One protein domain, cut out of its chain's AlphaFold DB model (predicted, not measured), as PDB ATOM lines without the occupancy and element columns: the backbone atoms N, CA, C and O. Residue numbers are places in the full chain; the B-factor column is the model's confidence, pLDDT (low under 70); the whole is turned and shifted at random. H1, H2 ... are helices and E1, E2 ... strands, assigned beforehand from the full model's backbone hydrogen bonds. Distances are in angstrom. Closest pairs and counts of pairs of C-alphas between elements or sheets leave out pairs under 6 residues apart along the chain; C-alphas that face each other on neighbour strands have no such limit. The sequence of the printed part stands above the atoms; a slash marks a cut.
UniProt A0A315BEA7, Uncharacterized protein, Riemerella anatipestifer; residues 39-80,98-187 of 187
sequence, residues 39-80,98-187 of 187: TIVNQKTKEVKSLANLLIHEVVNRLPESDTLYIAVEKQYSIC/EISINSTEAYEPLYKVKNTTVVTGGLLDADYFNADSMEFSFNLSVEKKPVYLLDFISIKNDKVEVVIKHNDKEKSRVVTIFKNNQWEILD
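Overview. This is residues 39 to 80 and 98 to 187 of the 187 residues of an uncharacterized protein of Riemerella anatipestifer (UniProt A0A315BEA7). A strongly curled sheet of seven strands wraps round one long helix, H1, like part of a barrel left open. The first residues of H1 run on past the contact with the sheet, which its residues 47 to 62 make, and the long link between E3 and E4 loops out at the other end of the domain. The printed part has 132 residues, with two named helices and seven named strands in the order H1 E1 H2 E2 E3 E4 E5 E6 E7; the class is mixed, helices and strands. The sheet is mixed, in the order E2 E3 E1 E4 E5 E6 E7. The whole is compact, with a radius of gyration of the C-alphas of 14.7 A, yet elongated, spanning 47 by 28 by 25 A.

Arrangement. E4, residues 145 to 156, is the parallel neighbour of E1, residues 68 to 73, with N 72 and O 148 2.8 A apart. E3, residues 116 to 122, is parallel to E1, with N 69 and O 117 at 2.8 A, and forms a hairpin with edge strand E2, residues 110 to 113, with N 111 and O 118 at 2.8 A. E4, E5, residues 159 to 166, E6, residues 169 to 179, and edge strand E7, residues 182 to 186, form a meander, each the antiparallel neighbour of the one before; N 151 and O 163, N 162 and O 174, and N 177 and O 184 are each 2.9 A apart. H1, residues 39 to 62, is on one face of the sheet, two layers; the C-alphas of Leu 51 and Trp 183, the closest of H1 and E7, are 6.1 A apart. H2, residues 103 to 106, only grazes the sheet and touches residues 45 to 52 of H1, closest at the C-alphas of Lys 49 and Ala 106, 5.2 A. In H1 every O i to N i+4 pair is within hydrogen-bond range; H2 is too short for one.

Along the chain. H1 begins at C-alpha 39 (-86.734, 62.363, 3.149) and is 35.1 A long. E4 measures 32.6 A, E6 30.4 A and E5 23.4 A. E7 ends at C-alpha 186 (-65.460, 48.859, -11.598).

Size, cuts and confidence. The C-alphas of Thr 39 and Val 142, the two farthest apart, are 48.1 A apart. Residues 81 to 97 are not printed, and C-alphas 80 and 98 are 5.3 A apart across the cut. The link E3 to E4 is long, and its residues 135 to 136 pair with residues 145 to 146 of E4, antiparallel. The mean pLDDT of the printed part is 74.1; residues 39 to 45, 74 to 80, 98 to 105, 122 to 144, 157 and 187 are under 70.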
ATOM      1  N   THR A  39     -87.242  62.238   4.520       53.81
ATOM      2  CA  THR A  39     -86.734  62.363   3.149       53.81
ATOM      3  C   THR A  39     -85.345  61.741   2.985       53.81
ATOM      4  O   THR A  39     -85.128  60.999   2.025       53.81
ATOM      5  N   ILE A  40     -84.451  61.947   3.957       54.25
ATOM      6  CA  ILE A  40     -83.087  61.397   3.979       54.25
ATOM      7  C   ILE A  40     -83.131  59.870   4.094       54.25
ATOM      8  O   ILE A  40     -82.448  59.170   3.346       54.25
ATOM      9  N   VAL A  41     -83.984  59.344   4.977       55.84
ATOM     10  CA  VAL A  41     -84.165  57.893   5.157       55.84
ATOM     11  C   VAL A  41     -84.643  57.235   3.859       55.84
ATOM     12  O   VAL A  41     -84.050  56.262   3.400       55.84
ATOM     13  N   ASN A  42     -85.657  57.812   3.205       50.78
ATOM     14  CA  ASN A  42     -86.193  57.283   1.947       50.78
ATOM     15  C   ASN A  42     -85.164  57.277   0.807       50.78
ATOM     16  O   ASN A  42     -85.190  56.380  -0.038       50.78
ATOM     17  N   GLN A  43     -84.283  58.277   0.752       56.03
ATOM     18  CA  GLN A  43     -83.225  58.330  -0.251       56.03
ATOM     19  C   GLN A  43     -82.170  57.243  -0.004       56.03
ATOM     20  O   GLN A  43     -81.853  56.498  -0.931       56.03
ATOM     21  N   LYS A  44     -81.723  57.069   1.247       62.53
ATOM     22  CA  LYS A  44     -80.781  56.004   1.627       62.53
ATOM     23  C   LYS A  44     -81.319  54.613   1.280       62.53
ATOM     24  O   LYS A  44     -80.609  53.806   0.688       62.53
ATOM     25  N   THR A  45     -82.595  54.339   1.559       64.62
ATOM     26  CA  THR A  45     -83.215  53.048   1.210       64.62
ATOM     27  C   THR A  45     -83.232  52.797  -0.302       64.62
ATOM     28  O   THR A  45     -83.021  51.668  -0.740       64.62
ATOM     29  N   LYS A  46     -83.457  53.831  -1.125       71.56
ATOM     30  CA  LYS A  46     -83.411  53.701  -2.593       71.56
ATOM     31  C   LYS A  46     -81.998  53.426  -3.103       71.56
ATOM     32  O   LYS A  46     -81.835  52.592  -3.990       71.56
ATOM     33  N   GLU A  47     -80.996  54.102  -2.548       75.50
ATOM     34  CA  GLU A  47     -79.587  53.912  -2.912       75.50
ATOM     35  C   GLU A  47     -79.114  52.485  -2.593       75.50
ATOM     36  O   GLU A  47     -78.500  51.844  -3.445       75.50
ATOM     37  N   VAL A  48     -79.480  51.952  -1.422       77.00
ATOM     38  CA  VAL A  48     -79.153  50.574  -1.010       77.00
ATOM     39  C   VAL A  48     -79.841  49.533  -1.898       77.00
ATOM     40  O   VAL A  48     -79.195  48.583  -2.336       77.00
ATOM     41  N   LYS A  49     -81.125  49.718  -2.231       82.81
ATOM     42  CA  LYS A  49     -81.839  48.815  -3.157       82.81
ATOM     43  C   LYS A  49     -81.261  48.844  -4.571       82.81
ATOM     44  O   LYS A  49     -81.175  47.810  -5.222       82.81
ATOM     45  N   SER A  50     -80.848  50.022  -5.040       85.12
ATOM     46  CA  SER A  50     -80.182  50.171  -6.339       85.12
ATOM     47  C   SER A  50     -78.868  49.385  -6.385       85.12
ATOM     48  O   SER A  50     -78.639  48.627  -7.326       85.12
ATOM     49  N   LEU A  51     -78.048  49.493  -5.332       86.31
ATOM     50  CA  LEU A  51     -76.820  48.710  -5.193       86.31
ATOM     51  C   LEU A  51     -77.099  47.202  -5.149       86.31
ATOM     52  O   LEU A  51     -76.446  46.448  -5.864       86.31
ATOM     53  N   ALA A  52     -78.071  46.760  -4.345       86.94
ATOM     54  CA  ALA A  52     -78.440  45.347  -4.244       86.94
ATOM     55  C   ALA A  52     -78.847  44.773  -5.611       86.94
ATOM     56  O   ALA A  52     -78.336  43.734  -6.026       86.94
ATOM     57  N   ASN A  53     -79.689  45.494  -6.357       90.81
ATOM     58  CA  ASN A  53     -80.085  45.098  -7.708       90.81
ATOM     59  C   ASN A  53     -78.884  45.024  -8.656       90.81
ATOM     60  O   ASN A  53     -78.741  44.042  -9.382       90.81
ATOM     61  N   LEU A  54     -78.002  46.026  -8.631       91.50
ATOM     62  CA  LEU A  54     -76.790  46.031  -9.449       91.50
ATOM     63  C   LEU A  54     -75.915  44.802  -9.164       91.50
ATOM     64  O   LEU A  54     -75.499  44.118 -10.096       91.50
ATOM     65  N   LEU A  55     -75.688  44.487  -7.886       90.81
ATOM     66  CA  LEU A  55     -74.884  43.337  -7.471       90.81
ATOM     67  C   LEU A  55     -75.498  42.014  -7.938       90.81
ATOM     68  O   LEU A  55     -74.777  41.183  -8.482       90.81
ATOM     69  N   ILE A  56     -76.812  41.814  -7.792       91.50
ATOM     70  CA  ILE A  56     -77.478  40.582  -8.253       91.50
ATOM     71  C   ILE A  56     -77.360  40.417  -9.769       91.50
ATOM     72  O   ILE A  56     -77.044  39.327 -10.250       91.50
ATOM     73  N   HIS A  57     -77.579  41.492 -10.527       93.25
ATOM     74  CA  HIS A  57     -77.419  41.455 -11.978       93.25
ATOM     75  C   HIS A  57     -75.983  41.110 -12.378       93.25
ATOM     76  O   HIS A  57     -75.772  40.311 -13.293       93.25
ATOM     77  N   GLU A  58     -75.004  41.664 -11.668       92.38
ATOM     78  CA  GLU A  58     -73.596  41.415 -11.950       92.38
ATOM     79  C   GLU A  58     -73.159  39.999 -11.564       92.38
ATOM     80  O   GLU A  58     -72.424  39.352 -12.310       92.38
ATOM     81  N   VAL A  59     -73.685  39.451 -10.467       90.00
ATOM     82  CA  VAL A  59     -73.468  38.047 -10.084       90.00
ATOM     83  C   VAL A  59     -73.924  37.104 -11.199       90.00
ATOM     84  O   VAL A  59     -73.183  36.196 -11.573       90.00
ATOM     85  N   VAL A  60     -75.109  37.337 -11.771       91.50
ATOM     86  CA  VAL A  60     -75.644  36.524 -12.879       91.50
ATOM     87  C   VAL A  60     -74.765  36.626 -14.130       91.50
ATOM     88  O   VAL A  60     -74.668  35.664 -14.884       91.50
ATOM     89  N   ASN A  61     -74.110  37.767 -14.360       90.88
ATOM     90  CA  ASN A  61     -73.201  37.945 -15.495       90.88
ATOM     91  C   ASN A  61     -71.850  37.240 -15.305       90.88
ATOM     92  O   ASN A  61     -71.251  36.826 -16.295       90.88
ATOM     93  N   ARG A  62     -71.357  37.137 -14.063       89.19
ATOM     94  CA  ARG A  62     -70.025  36.585 -13.752       89.19
ATOM     95  C   ARG A  62     -70.028  35.087 -13.450       89.19
ATOM     96  O   ARG A  62     -68.970  34.460 -13.510       89.19
ATOM     97  N   LEU A  63     -71.175  34.513 -13.095       87.25
ATOM     98  CA  LEU A  63     -71.318  33.079 -12.845       87.25
ATOM     99  C   LEU A  63     -71.718  32.311 -14.117       87.25
ATOM    100  O   LEU A  63     -72.276  32.899 -15.042       87.25
ATOM    101  N   PRO A  64     -71.450  30.991 -14.178       81.38
ATOM    102  CA  PRO A  64     -71.925  30.154 -15.275       81.38
ATOM    103  C   PRO A  64     -73.445  30.239 -15.441       81.38
ATOM    104  O   PRO A  64     -74.176  30.310 -14.449       81.38
ATOM    105  N   GLU A  65     -73.916  30.182 -16.688       79.69
ATOM    106  CA  GLU A  65     -75.349  30.188 -16.983       79.69
ATOM    107  C   GLU A  65     -76.058  29.022 -16.279       79.69
ATOM    108  O   GLU A  65     -75.624  27.870 -16.327       79.69
ATOM    109  N   SER A  66     -77.164  29.342 -15.612       79.81
ATOM    110  CA  SER A  66     -78.031  28.393 -14.919       79.81
ATOM    111  C   SER A  66     -79.475  28.869 -15.021       79.81
ATOM    112  O   SER A  66     -79.738  30.075 -15.005       79.81
ATOM    113  N   ASP A  67     -80.423  27.936 -15.063       80.75
ATOM    114  CA  ASP A  67     -81.851  28.260 -14.996       80.75
ATOM    115  C   ASP A  67     -82.214  28.900 -13.650       80.75
ATOM    116  O   ASP A  67     -83.084  29.772 -13.578       80.75
ATOM    117  N   THR A  68     -81.548  28.472 -12.570       83.06
ATOM    118  CA  THR A  68     -81.756  28.995 -11.213       83.06
ATOM    119  C   THR A  68     -80.437  29.163 -10.460       83.06
ATOM    120  O   THR A  68     -79.594  28.265 -10.465       83.06
ATOM    121  N   LEU A  69     -80.264  30.303  -9.790       85.50
ATOM    122  CA  LEU A  69     -79.145  30.590  -8.894       85.50
ATOM    123  C   LEU A  69     -79.660  30.848  -7.480       85.50
ATOM    124  O   LEU A  69     -80.632  31.574  -7.288       85.50
ATOM    125  N   TYR A  70     -78.974  30.274  -6.499       84.38
ATOM    126  CA  TYR A  70     -79.257  30.460  -5.082       84.38
ATOM    127  C   TYR A  70     -78.146  31.311  -4.477       84.38
ATOM    128  O   TYR A  70     -76.978  30.914  -4.515       84.38
ATOM    129  N   ILE A  71     -78.502  32.483  -3.954       83.50
ATOM    130  CA  ILE A  71     -77.555  33.436  -3.375       83.50
ATOM    131  C   ILE A  71     -77.901  33.658  -1.906       83.50
ATOM    132  O   ILE A  71     -78.963  34.183  -1.577       83.50
ATOM    133  N   ALA A  72     -76.981  33.293  -1.022       80.19
ATOM    134  CA  ALA A  72     -77.037  33.676   0.377       80.19
ATOM    135  C   ALA A  72     -76.348  35.033   0.562       80.19
ATOM    136  O   ALA A  72     -75.285  35.276  -0.014       80.19
ATOM    137  N   VAL A  73     -76.937  35.908   1.374       76.62
ATOM    138  CA  VAL A  73     -76.381  37.229   1.683       76.62
ATOM    139  C   VAL A  73     -76.173  37.356   3.188       76.62
ATOM    140  O   VAL A  73     -77.105  37.178   3.981       76.62
ATOM    141  N   GLU A  74     -74.948  37.678   3.600       69.56
ATOM    142  CA  GLU A  74     -74.646  37.905   5.012       69.56
ATOM    143  C   GLU A  74     -75.249  39.226   5.501       69.56
ATOM    144  O   GLU A  74     -75.265  40.237   4.797       69.56
ATOM    145  N   LYS A  75     -75.775  39.221   6.730       60.44
ATOM    146  CA  LYS A  75     -76.247  40.442   7.375       60.44
ATOM    147  C   LYS A  75     -75.036  41.251   7.822       60.44
ATOM    148  O   LYS A  75     -74.361  40.856   8.767       60.44
ATOM    149  N   GLN A  76     -74.794  42.398   7.193       59.16
ATOM    150  CA  GLN A  76     -73.773  43.319   7.678       59.16
ATOM    151  C   GLN A  76     -74.347  44.348   8.646       59.16
ATOM    152  O   GLN A  76     -75.437  44.892   8.459       59.16
ATOM    153  N   TYR A  77     -73.586  44.600   9.707       49.44
ATOM    154  CA  TYR A  77     -73.811  45.725  10.599       49.44
ATOM    155  C   TYR A  77     -73.303  47.000   9.930       49.44
ATOM    156  O   TYR A  77     -72.309  46.976   9.208       49.44
ATOM    157  N   SER A  78     -74.000  48.104  10.174       44.00
ATOM    158  CA  SER A  78     -73.629  49.430   9.697       44.00
ATOM    159  C   SER A  78     -72.175  49.743  10.085       44.00
ATOM    160  O   SER A  78     -71.822  49.676  11.264       44.00
ATOM    161  N   ILE A  79     -71.317  50.018   9.098       41.50
ATOM    162  CA  ILE A  79     -69.948  50.475   9.349       41.50
ATOM    163  C   ILE A  79     -69.929  51.975   9.081       41.50
ATOM    164  O   ILE A  79     -69.924  52.419   7.931       41.50
ATOM    165  N   CYS A  80     -69.913  52.764  10.155       40.25
ATOM    166  CA  CYS A  80     -69.634  54.190  10.095       40.25
ATOM    167  C   CYS A  80     -68.289  54.407   9.388       40.25
ATOM    168  O   CYS A  80     -67.235  54.051   9.922       40.25
ATOM    169  N   GLU A  98     -73.550  57.032   6.460       53.09
ATOM    170  CA  GLU A  98     -73.426  55.608   6.730       53.09
ATOM    171  C   GLU A  98     -74.261  54.806   5.721       53.09
ATOM    172  O   GLU A  98     -75.463  55.053   5.567       53.09
ATOM    173  N   ILE A  99     -73.617  53.859   5.032       55.66
ATOM    174  CA  ILE A  99     -74.292  52.840   4.228       55.66
ATOM    175  C   ILE A  99     -74.349  51.576   5.075       55.66
ATOM    176  O   ILE A  99     -73.327  50.967   5.381       55.66
ATOM    177  N   SER A 100     -75.562  51.189   5.450       58.59
ATOM    178  CA  SER A 100     -75.844  49.911   6.094       58.59
ATOM    179  C   SER A 100     -76.657  49.056   5.135       58.59
ATOM    180  O   SER A 100     -77.690  49.507   4.632       58.59
ATOM    181  N   ILE A 101     -76.188  47.841   4.854       60.66
ATOM    182  CA  ILE A 101     -76.891  46.891   3.990       60.66
ATOM    183  C   ILE A 101     -77.499  45.816   4.882       60.66
ATOM    184  O   ILE A 101     -76.873  44.813   5.216       60.66
ATOM    185  N   ASN A 102     -78.756  46.032   5.266       62.22
ATOM    186  CA  ASN A 102     -79.547  44.990   5.900       62.22
ATOM    187  C   ASN A 102     -80.003  43.998   4.821       62.22
ATOM    188  O   ASN A 102     -80.888  44.315   4.024       62.22
ATOM    189  N   SER A 103     -79.390  42.813   4.778       60.50
ATOM    190  CA  SER A 103     -79.621  41.812   3.729       60.50
ATOM    191  C   SER A 103     -81.094  41.417   3.575       60.50
ATOM    192  O   SER A 103     -81.549  41.209   2.456       60.50
ATOM    193  N   THR A 104     -81.867  41.408   4.664       61.12
ATOM    194  CA  THR A 104     -83.295  41.045   4.653       61.12
ATOM    195  C   THR A 104     -84.204  42.132   4.058       61.12
ATOM    196  O   THR A 104     -85.318  41.838   3.641       61.12
ATOM    197  N   GLU A 105     -83.762  43.392   4.022       66.75
ATOM    198  CA  GLU A 105     -84.565  44.534   3.542       66.75
ATOM    199  C   GLU A 105     -84.066  45.100   2.204       66.75
ATOM    200  O   GLU A 105     -84.827  45.733   1.463       66.75
ATOM    201  N   ALA A 106     -82.779  44.900   1.910       72.44
ATOM    202  CA  ALA A 106     -82.123  45.383   0.703       72.44
ATOM    203  C   ALA A 106     -82.367  44.474  -0.510       72.44
ATOM    204  O   ALA A 106     -82.443  44.986  -1.626       72.44
ATOM    205  N   TYR A 107     -82.505  43.162  -0.290       78.06
ATOM    206  CA  TYR A 107     -82.667  42.167  -1.348       78.06
ATOM    207  C   TYR A 107     -84.108  41.669  -1.453       78.06
ATOM    208  O   TYR A 107     -84.785  41.432  -0.453       78.06
ATOM    209  N   GLU A 108     -84.577  41.493  -2.686       82.50
ATOM    210  CA  GLU A 108     -85.841  40.828  -2.981       82.50
ATOM    211  C   GLU A 108     -85.643  39.307  -2.952       82.50
ATOM    212  O   GLU A 108     -84.630  38.806  -3.444       82.50
ATOM    213  N   PRO A 109     -86.608  38.532  -2.431       78.69
ATOM    214  CA  PRO A 109     -86.461  37.080  -2.307       78.69
ATOM    215  C   PRO A 109     -86.310  36.374  -3.665       78.69
ATOM    216  O   PRO A 109     -85.766  35.271  -3.737       78.69
ATOM    217  N   LEU A 110     -86.792  36.995  -4.746       84.00
ATOM    218  CA  LEU A 110     -86.754  36.444  -6.093       84.00
ATOM    219  C   LEU A 110     -86.458  37.537  -7.123       84.00
ATOM    220  O   LEU A 110     -87.177  38.529  -7.190       84.00
ATOM    221  N   TYR A 111     -85.478  37.295  -7.988       87.12
ATOM    222  CA  TYR A 111     -85.198  38.116  -9.162       87.12
ATOM    223  C   TYR A 111     -85.342  37.303 -10.443       87.12
ATOM    224  O   TYR A 111     -85.055  36.103 -10.487       87.12
ATOM    225  N   LYS A 112     -85.713  37.986 -11.528       88.75
ATOM    226  CA  LYS A 112     -85.605  37.453 -12.886       88.75
ATOM    227  C   LYS A 112     -84.575  38.276 -13.652       88.75
ATOM    228  O   LYS A 112     -84.825  39.434 -13.971       88.75
ATOM    229  N   VAL A 113     -83.421  37.677 -13.936       89.62
ATOM    230  CA  VAL A 113     -82.319  38.326 -14.657       89.62
ATOM    231  C   VAL A 113     -82.005  37.488 -15.886       89.62
ATOM    232  O   VAL A 113     -81.586  36.337 -15.766       89.62
ATOM    233  N   LYS A 114     -82.214  38.050 -17.082       88.00
ATOM    234  CA  LYS A 114     -82.165  37.291 -18.346       88.00
ATOM    235  C   LYS A 114     -83.104  36.069 -18.253       88.00
ATOM    236  O   LYS A 114     -84.264  36.216 -17.867       88.00
ATOM    237  N   ASN A 115     -82.611  34.870 -18.566       87.44
ATOM    238  CA  ASN A 115     -83.365  33.622 -18.430       87.44
ATOM    239  C   ASN A 115     -83.222  32.974 -17.041       87.44
ATOM    240  O   ASN A 115     -84.001  32.081 -16.705       87.44
ATOM    241  N   THR A 116     -82.312  33.476 -16.206       87.38
ATOM    242  CA  THR A 116     -82.011  32.941 -14.877       87.38
ATOM    243  C   THR A 116     -82.982  33.470 -13.826       87.38
ATOM    244  O   THR A 116     -83.297  34.662 -13.753       87.38
ATOM    245  N   THR A 117     -83.468  32.564 -12.988       87.69
ATOM    246  CA  THR A 117     -84.197  32.896 -11.762       87.69
ATOM    247  C   THR A 117     -83.202  32.955 -10.610       87.69
ATOM    248  O   THR A 117     -82.470  31.997 -10.388       87.69
ATOM    249  N   VAL A 118     -83.151  34.054  -9.866       86.19
ATOM    250  CA  VAL A 118     -82.269  34.168  -8.697       86.19
ATOM    251  C   VAL A 118     -83.121  34.137  -7.443       86.19
ATOM    252  O   VAL A 118     -84.034  34.946  -7.303       86.19
ATOM    253  N   VAL A 119     -82.822  33.213  -6.539       84.06
ATOM    254  CA  VAL A 119     -83.433  33.127  -5.212       84.06
ATOM    255  C   VAL A 119     -82.425  33.668  -4.209       84.06
ATOM    256  O   VAL A 119     -81.295  33.176  -4.165       84.06
ATOM    257  N   THR A 120     -82.819  34.670  -3.421       80.88
ATOM    258  CA  THR A 120     -81.956  35.241  -2.378       80.88
ATOM    259  C   THR A 120     -82.504  34.969  -0.981       80.88
ATOM    260  O   THR A 120     -83.712  34.807  -0.797       80.88
ATOM    261  N   GLY A 121     -81.619  34.908   0.012       74.06
ATOM    262  CA  GLY A 121     -82.008  34.840   1.419       74.06
ATOM    263  C   GLY A 121     -80.850  35.108   2.374       74.06
ATOM    264  O   GLY A 121     -79.686  35.174   1.968       74.06
ATOM    265  N   GLY A 122     -81.174  35.307   3.652       69.12
ATOM    266  CA  GLY A 122     -80.182  35.545   4.696       69.12
ATOM    267  C   GLY A 122     -79.577  34.245   5.229       69.12
ATOM    268  O   GLY A 122     -80.276  33.251   5.381       69.12
ATOM    269  N   LEU A 123     -78.293  34.274   5.599       62.81
ATOM    270  CA  LEU A 123     -77.596  33.141   6.243       62.81
ATOM    271  C   LEU A 123     -78.185  32.723   7.609       62.81
ATOM    272  O   LEU A 123     -77.887  31.639   8.099       62.81
ATOM    273  N   LEU A 124     -78.985  33.583   8.247       54.47
ATOM    274  CA  LEU A 124     -79.606  33.313   9.551       54.47
ATOM    275  C   LEU A 124     -80.947  32.573   9.442       54.47
ATOM    276  O   LEU A 124     -81.476  32.132  10.464       54.47
ATOM    277  N   ASP A 125     -81.489  32.414   8.232       52.16
ATOM    278  CA  ASP A 125     -82.688  31.611   8.005       52.16
ATOM    279  C   ASP A 125     -82.273  30.138   7.933       52.16
ATOM    280  O   ASP A 125     -82.084  29.569   6.855       52.16
ATOM    281  N   ALA A 126     -82.116  29.533   9.116       47.09
ATOM    282  CA  ALA A 126     -81.681  28.147   9.313       47.09
ATOM    283  C   ALA A 126     -82.517  27.117   8.524       47.09
ATOM    284  O   ALA A 126     -82.043  26.015   8.253       47.09
ATOM    285  N   ASP A 127     -83.736  27.492   8.126       44.84
ATOM    286  CA  ASP A 127     -84.656  26.663   7.351       44.84
ATOM    287  C   ASP A 127     -84.406  26.706   5.827       44.84
ATOM    288  O   ASP A 127     -84.929  25.854   5.109       44.84
ATOM    289  N   TYR A 128     -83.624  27.670   5.315       50.09
ATOM    290  CA  TYR A 128     -83.458  27.899   3.870       50.09
ATOM    291  C   TYR A 128     -82.001  27.931   3.405       50.09
ATOM    292  O   TYR A 128     -81.687  27.304   2.397       50.09
ATOM    293  N   PHE A 129     -81.095  28.612   4.110       56.16
ATOM    294  CA  PHE A 129     -79.699  28.763   3.682       56.16
ATOM    295  C   PHE A 129     -78.761  28.410   4.833       56.16
ATOM    296  O   PHE A 129     -78.537  29.214   5.731       56.16
ATOM    297  N   ASN A 130     -78.204  27.197   4.814       51.66
ATOM    298  CA  ASN A 130     -77.245  26.775   5.828       51.66
ATOM    299  C   ASN A 130     -75.819  27.207   5.438       51.66
ATOM    300  O   ASN A 130     -75.269  26.746   4.431       51.66
ATOM    301  N   ALA A 131     -75.232  28.083   6.261       48.75
ATOM    302  CA  ALA A 131     -73.854  28.561   6.150       48.75
ATOM    303  C   ALA A 131     -72.827  27.416   6.132       48.75
ATOM    304  O   ALA A 131     -71.854  27.479   5.385       48.75
ATOM    305  N   ASP A 132     -73.081  26.353   6.900       49.94
ATOM    306  CA  ASP A 132     -72.145  25.246   7.106       49.94
ATOM    307  C   ASP A 132     -72.108  24.266   5.925       49.94
ATOM    308  O   ASP A 132     -71.152  23.503   5.786       49.94
ATOM    309  N   SER A 133     -73.143  24.255   5.072       52.00
ATOM    310  CA  SER A 133     -73.231  23.308   3.954       52.00
ATOM    311  C   SER A 133     -73.175  23.943   2.569       52.00
ATOM    312  O   SER A 133     -72.943  23.201   1.622       52.00
ATOM    313  N   MET A 134     -73.392  25.263   2.414       57.59
ATOM    314  CA  MET A 134     -73.490  25.959   1.106       57.59
ATOM    315  C   MET A 134     -74.327  25.193   0.058       57.59
ATOM    316  O   MET A 134     -74.112  25.260  -1.156       57.59
ATOM    317  N   GLU A 135     -75.313  24.456   0.555       52.34
ATOM    318  CA  GLU A 135     -76.159  23.541  -0.188       52.34
ATOM    319  C   GLU A 135     -77.597  23.863   0.190       52.34
ATOM    320  O   GLU A 135     -77.967  23.818   1.365       52.34
ATOM    321  N   PHE A 136     -78.400  24.193  -0.816       56.50
ATOM    322  CA  PHE A 136     -79.824  24.428  -0.657       56.50
ATOM    323  C   PHE A 136     -80.565  23.112  -0.874       56.50
ATOM    324  O   PHE A 136     -80.377  22.448  -1.901       56.50
ATOM    325  N   SER A 137     -81.428  22.754   0.075       46.81
ATOM    326  CA  SER A 137     -82.401  21.682  -0.087       46.81
ATOM    327  C   SER A 137     -83.767  22.196   0.341       46.81
ATOM    328  O   SER A 137     -83.994  22.499   1.509       46.81
ATOM    329  N   PHE A 138     -84.702  22.282  -0.607       50.00
ATOM    330  CA  PHE A 138     -86.112  22.275  -0.230       50.00
ATOM    331  C   PHE A 138     -86.358  20.924   0.438       50.00
ATOM    332  O   PHE A 138     -85.945  19.917  -0.133       50.00
ATOM    333  N   ASN A 139     -87.075  20.882   1.565       45.84
ATOM    334  CA  ASN A 139     -87.418  19.676   2.352       45.84
ATOM    335  C   ASN A 139     -88.071  18.502   1.557       45.84
ATOM    336  O   ASN A 139     -88.521  17.521   2.138       45.84
ATOM    337  N   LEU A 140     -88.154  18.599   0.226       47.00
ATOM    338  CA  LEU A 140     -88.746  17.673  -0.733       47.00
ATOM    339  C   LEU A 140     -87.806  17.270  -1.894       47.00
ATOM    340  O   LEU A 140     -88.195  16.429  -2.699       47.00
ATOM    341  N   SER A 141     -86.604  17.847  -2.032       51.41
ATOM    342  CA  SER A 141     -85.664  17.513  -3.119       51.41
ATOM    343  C   SER A 141     -84.434  16.771  -2.602       51.41
ATOM    344  O   SER A 141     -83.717  17.245  -1.730       51.41
ATOM    345  N   VAL A 142     -84.171  15.600  -3.184       54.16
ATOM    346  CA  VAL A 142     -82.970  14.784  -2.911       54.16
ATOM    347  C   VAL A 142     -81.706  15.444  -3.487       54.16
ATOM    348  O   VAL A 142     -80.591  15.169  -3.051       54.16
ATOM    349  N   GLU A 143     -81.878  16.332  -4.467       58.41
ATOM    350  CA  GLU A 143     -80.793  16.993  -5.179       58.41
ATOM    351  C   GLU A 143     -80.428  18.322  -4.509       58.41
ATOM    352  O   GLU A 143     -81.209  19.276  -4.509       58.41
ATOM    353  N   LYS A 144     -79.221  18.384  -3.948       66.62
ATOM    354  CA  LYS A 144     -78.683  19.601  -3.346       66.62
ATOM    355  C   LYS A 144     -78.227  20.560  -4.441       66.62
ATOM    356  O   LYS A 144     -77.490  20.161  -5.344       66.62
ATOM    357  N   LYS A 145     -78.663  21.817  -4.378       74.12
ATOM    358  CA  LYS A 145     -78.255  22.852  -5.341       74.12
ATOM    359  C   LYS A 145     -77.131  23.711  -4.752       74.12
ATOM    360  O   LYS A 145     -77.167  23.993  -3.551       74.12
ATOM    361  N   PRO A 146     -76.137  24.119  -5.565       78.62
ATOM    362  CA  PRO A 146     -75.041  24.947  -5.083       78.62
ATOM    363  C   PRO A 146     -75.569  26.317  -4.663       78.62
ATOM    364  O   PRO A 146     -76.308  26.961  -5.410       78.62
ATOM    365  N   VAL A 147     -75.159  26.763  -3.480       81.00
ATOM    366  CA  VAL A 147     -75.413  28.118  -2.991       81.00
ATOM    367  C   VAL A 147     -74.145  28.936  -3.147       81.00
ATOM    368  O   VAL A 147     -73.045  28.477  -2.820       81.00
ATOM    369  N   TYR A 148     -74.309  30.151  -3.653       85.31
ATOM    370  CA  TYR A 148     -73.254  31.149  -3.691       85.31
ATOM    371  C   TYR A 148     -73.450  32.125  -2.539       85.31
ATOM    372  O   TYR A 148     -74.557  32.594  -2.299       85.31
ATOM    373  N   LEU A 149     -72.375  32.438  -1.831       85.19
ATOM    374  CA  LEU A 149     -72.375  33.453  -0.791       85.19
ATOM    375  C   LEU A 149     -71.924  34.784  -1.390       85.19
ATOM    376  O   LEU A 149     -70.855  34.860  -1.997       85.19
ATOM    377  N   LEU A 150     -72.735  35.818  -1.197       85.69
ATOM    378  CA  LEU A 150     -72.382  37.200  -1.470       85.69
ATOM    379  C   LEU A 150     -71.751  37.807  -0.207       85.69
ATOM    380  O   LEU A 150     -72.457  38.226   0.710       85.69
ATOM    381  N   ASP A 151     -70.422  37.794  -0.156       83.88
ATOM    382  CA  ASP A 151     -69.622  38.218   0.994       83.88
ATOM    383  C   ASP A 151     -69.070  39.633   0.779       83.88
ATOM    384  O   ASP A 151     -68.355  39.903  -0.186       83.88
ATOM    385  N   PHE A 152     -69.405  40.554   1.673       82.12
ATOM    386  CA  PHE A 152     -69.018  41.956   1.577       82.12
ATOM    387  C   PHE A 152     -67.677  42.194   2.278       82.12
ATOM    388  O   PHE A 152     -67.595  42.272   3.502       82.12
ATOM    389  N   ILE A 153     -66.622  42.393   1.492       81.81
ATOM    390  CA  ILE A 153     -65.263  42.621   2.003       81.81
ATOM    391  C   ILE A 153     -65.105  44.030   2.571       81.81
ATOM    392  O   ILE A 153     -64.451  44.229   3.595       81.81
ATOM    393  N   SER A 154     -65.655  45.031   1.886       76.25
ATOM    394  CA  SER A 154     -65.538  46.426   2.297       76.25
ATOM    395  C   SER A 154     -66.767  47.211   1.877       76.25
ATOM    396  O   SER A 154     -67.163  47.174   0.714       76.25
ATOM    397  N   ILE A 155     -67.338  47.961   2.817       74.31
ATOM    398  CA  ILE A 155     -68.376  48.953   2.549       74.31
ATOM    399  C   ILE A 155     -67.830  50.319   2.949       74.31
ATOM    400  O   ILE A 155     -67.543  50.575   4.118       74.31
ATOM    401  N   LYS A 156     -67.684  51.198   1.960       76.88
ATOM    402  CA  LYS A 156     -67.415  52.628   2.116       76.88
ATOM    403  C   LYS A 156     -68.535  53.420   1.445       76.88
ATOM    404  O   LYS A 156     -69.264  52.895   0.607       76.88
ATOM    405  N   ASN A 157     -68.641  54.702   1.781       69.25
ATOM    406  CA  ASN A 157     -69.727  55.576   1.315       69.25
ATOM    407  C   ASN A 157     -69.827  55.672  -0.217       69.25
ATOM    408  O   ASN A 157     -70.898  55.934  -0.750       69.25
ATOM    409  N   ASP A 158     -68.708  55.507  -0.913       76.38
ATOM    410  CA  ASP A 158     -68.580  55.652  -2.360       76.38
ATOM    411  C   ASP A 158     -68.045  54.394  -3.045       76.38
ATOM    412  O   ASP A 158     -67.888  54.401  -4.261       76.38
ATOM    413  N   LYS A 159     -67.748  53.330  -2.292       82.50
ATOM    414  CA  LYS A 159     -67.150  52.106  -2.822       82.50
ATOM    415  C   LYS A 159     -67.616  50.894  -2.031       82.50
ATOM    416  O   LYS A 159     -67.458  50.858  -0.814       82.50
ATOM    417  N   VAL A 160     -68.101  49.874  -2.727       83.81
ATOM    418  CA  VAL A 160     -68.436  48.584  -2.119       83.81
ATOM    419  C   VAL A 160     -67.680  47.478  -2.836       83.81
ATOM    420  O   VAL A 160     -67.587  47.455  -4.059       83.81
ATOM    421  N   GLU A 161     -67.094  46.573  -2.068       87.31
ATOM    422  CA  GLU A 161     -66.354  45.428  -2.577       87.31
ATOM    423  C   GLU A 161     -66.968  44.146  -2.041       87.31
ATOM    424  O   GLU A 161     -67.132  43.971  -0.831       87.31
ATOM    425  N   VAL A 162     -67.298  43.253  -2.966       88.56
ATOM    426  CA  VAL A 162     -68.033  42.024  -2.700       88.56
ATOM    427  C   VAL A 162     -67.334  40.866  -3.389       88.56
ATOM    428  O   VAL A 162     -66.886  40.980  -4.529       88.56
ATOM    429  N   VAL A 163     -67.260  39.729  -2.717       89.69
ATOM    430  CA  VAL A 163     -66.788  38.475  -3.285       89.69
ATOM    431  C   VAL A 163     -67.918  37.466  -3.316       89.69
ATOM    432  O   VAL A 163     -68.677  37.297  -2.367       89.69
ATOM    433  N   ILE A 164     -68.008  36.776  -4.444       90.06
ATOM    434  CA  ILE A 164     -68.935  35.684  -4.678       90.06
ATOM    435  C   ILE A 164     -68.182  34.399  -4.346       90.06
ATOM    436  O   ILE A 164     -67.219  34.047  -5.035       90.06
ATOM    437  N   LYS A 165     -68.593  33.701  -3.288       87.62
ATOM    438  CA  LYS A 165     -67.965  32.452  -2.832       87.62
ATOM    439  C   LYS A 165     -68.864  31.251  -3.088       87.62
ATOM    440  O   LYS A 165     -70.082  31.367  -3.086       87.62
ATOM    441  N   HIS A 166     -68.258  30.084  -3.267       84.88
ATOM    442  CA  HIS A 166     -68.937  28.792  -3.176       84.88
ATOM    443  C   HIS A 166     -67.975  27.759  -2.583       84.88
ATOM    444  O   HIS A 166     -66.855  27.603  -3.080       84.88
ATOM    445  N   ASN A 167     -68.413  27.068  -1.531       78.56
ATOM    446  CA  ASN A 167     -67.616  26.212  -0.647       78.56
ATOM    447  C   ASN A 167     -66.321  26.901  -0.184       78.56
ATOM    448  O   ASN A 167     -65.228  26.399  -0.446       78.56
ATOM    449  N   ASP A 168     -66.451  28.109   0.379       77.94
ATOM    450  CA  ASP A 168     -65.359  29.001   0.821       77.94
ATOM    451  C   ASP A 168     -64.336  29.413  -0.249       77.94
ATOM    452  O   ASP A 168     -63.383  30.144   0.028       77.94
ATOM    453  N   LYS A 169     -64.539  29.006  -1.503       85.38
ATOM    454  CA  LYS A 169     -63.691  29.401  -2.626       85.38
ATOM    455  C   LYS A 169     -64.279  30.622  -3.308       85.38
ATOM    456  O   LYS A 169     -65.425  30.586  -3.755       85.38
ATOM    457  N   GLU A 170     -63.466  31.663  -3.451       91.12
ATOM    458  CA  GLU A 170     -63.764  32.807  -4.311       91.12
ATOM    459  C   GLU A 170     -63.985  32.322  -5.752       91.12
ATOM    460  O   GLU A 170     -63.172  31.593  -6.325       91.12
ATOM    461  N   LYS A 171     -65.143  32.676  -6.307       91.25
ATOM    462  CA  LYS A 171     -65.537  32.401  -7.693       91.25
ATOM    463  C   LYS A 171     -65.413  33.641  -8.547       91.25
ATOM    464  O   LYS A 171     -65.040  33.550  -9.711       91.25
ATOM    465  N   SER A 172     -65.743  34.781  -7.963       91.81
ATOM    466  CA  SER A 172     -65.644  36.071  -8.612       91.81
ATOM    467  C   SER A 172     -65.649  37.176  -7.562       91.81
ATOM    468  O   SER A 172     -66.001  36.950  -6.403       91.81
ATOM    469  N   ARG A 173     -65.273  38.374  -7.983       92.12
ATOM    470  CA  ARG A 173     -65.215  39.584  -7.172       92.12
ATOM    471  C   ARG A 173     -65.891  40.696  -7.941       92.12
ATOM    472  O   ARG A 173     -65.719  40.767  -9.151       92.12
ATOM    473  N   VAL A 174     -66.638  41.543  -7.252       91.31
ATOM    474  CA  VAL A 174     -67.310  42.713  -7.811       91.31
ATOM    475  C   VAL A 174     -66.906  43.919  -6.982       91.31
ATOM    476  O   VAL A 174     -67.017  43.910  -5.755       91.31
ATOM    477  N   VAL A 175     -66.442  44.963  -7.656       90.56
ATOM    478  CA  VAL A 175     -66.181  46.261  -7.043       90.56
ATOM    479  C   VAL A 175     -67.173  47.244  -7.635       90.56
ATOM    480  O   VAL A 175     -67.329  47.317  -8.849       90.56
ATOM    481  N   THR A 176     -67.853  48.003  -6.787       87.62
ATOM    482  CA  THR A 176     -68.761  49.064  -7.212       87.62
ATOM    483  C   THR A 176     -68.297  50.402  -6.670       87.62
ATOM    484  O   THR A 176     -67.689  50.475  -5.599       87.62
ATOM    485  N   ILE A 177     -68.588  51.468  -7.410       88.19
ATOM    486  CA  ILE A 177     -68.420  52.849  -6.956       88.19
ATOM    487  C   ILE A 177     -69.701  53.641  -7.114       88.19
ATOM    488  O   ILE A 177     -70.474  53.414  -8.040       88.19
ATOM    489  N   PHE A 178     -69.901  54.604  -6.224       82.25
ATOM    490  CA  PHE A 178     -70.984  55.564  -6.328       82.25
ATOM    491  C   PHE A 178     -70.484  56.843  -6.993       82.25
ATOM    492  O   PHE A 178     -69.700  57.602  -6.421       82.25
ATOM    493  N   LYS A 179     -70.953  57.103  -8.212       81.56
ATOM    494  CA  LYS A 179     -70.587  58.276  -9.006       81.56
ATOM    495  C   LYS A 179     -71.832  58.839  -9.678       81.56
ATOM    496  O   LYS A 179     -72.721  58.101 -10.072       81.56
ATOM    497  N   ASN A 180     -71.925  60.165  -9.789       81.38
ATOM    498  CA  ASN A 180     -73.055  60.834 -10.452       81.38
ATOM    499  C   ASN A 180     -74.442  60.399  -9.919       81.38
ATOM    500  O   ASN A 180     -75.396  60.276 -10.682       81.38
ATOM    501  N   ASN A 181     -74.554  60.179  -8.604       78.38
ATOM    502  CA  ASN A 181     -75.753  59.669  -7.926       78.38
ATOM    503  C   ASN A 181     -76.213  58.264  -8.372       78.38
ATOM    504  O   ASN A 181     -77.390  57.926  -8.225       78.38
ATOM    505  N   GLN A 182     -75.313  57.444  -8.915       83.19
ATOM    506  CA  GLN A 182     -75.588  56.072  -9.335       83.19
ATOM    507  C   GLN A 182     -74.444  55.138  -8.927       83.19
ATOM    508  O   GLN A 182     -73.299  55.561  -8.783       83.19
ATOM    509  N   TRP A 183     -74.769  53.865  -8.707       86.06
ATOM    510  CA  TRP A 183     -73.765  52.821  -8.518       86.06
ATOM    511  C   TRP A 183     -73.321  52.291  -9.878       86.06
ATOM    512  O   TRP A 183     -74.157  51.995 -10.730       86.06
ATOM    513  N   GLU A 184     -72.017  52.151 -10.060       90.50
ATOM    514  CA  GLU A 184     -71.380  51.647 -11.275       90.50
ATOM    515  C   GLU A 184     -70.418  50.506 -10.913       90.50
ATOM    516  O   GLU A 184     -69.824  50.514  -9.831       90.50
ATOM    517  N   ILE A 185     -70.261  49.525 -11.807       92.00
ATOM    518  CA  ILE A 185     -69.262  48.455 -11.667       92.00
ATOM    519  C   ILE A 185     -67.886  48.998 -12.073       92.00
ATOM    520  O   ILE A 185     -67.744  49.622 -13.123       92.00
ATOM    521  N   LEU A 186     -66.873  48.748 -11.244       87.06
ATOM    522  CA  LEU A 186     -65.460  48.859 -11.598       87.06
ATOM    523  C   LEU A 186     -64.963  47.455 -11.939       87.06
ATOM    524  O   LEU A 186     -64.850  46.617 -11.043       87.06
ATOM    525  N   ASP A 187     -64.711  47.215 -13.222       66.12
ATOM    526  CA  ASP A 187     -64.061  45.988 -13.697       66.12
ATOM    527  C   ASP A 187     -62.588  45.902 -13.277       66.12
ATOM    528  O   ASP A 187     -61.864  46.922 -13.397       66.12
TER     529      ASP A 187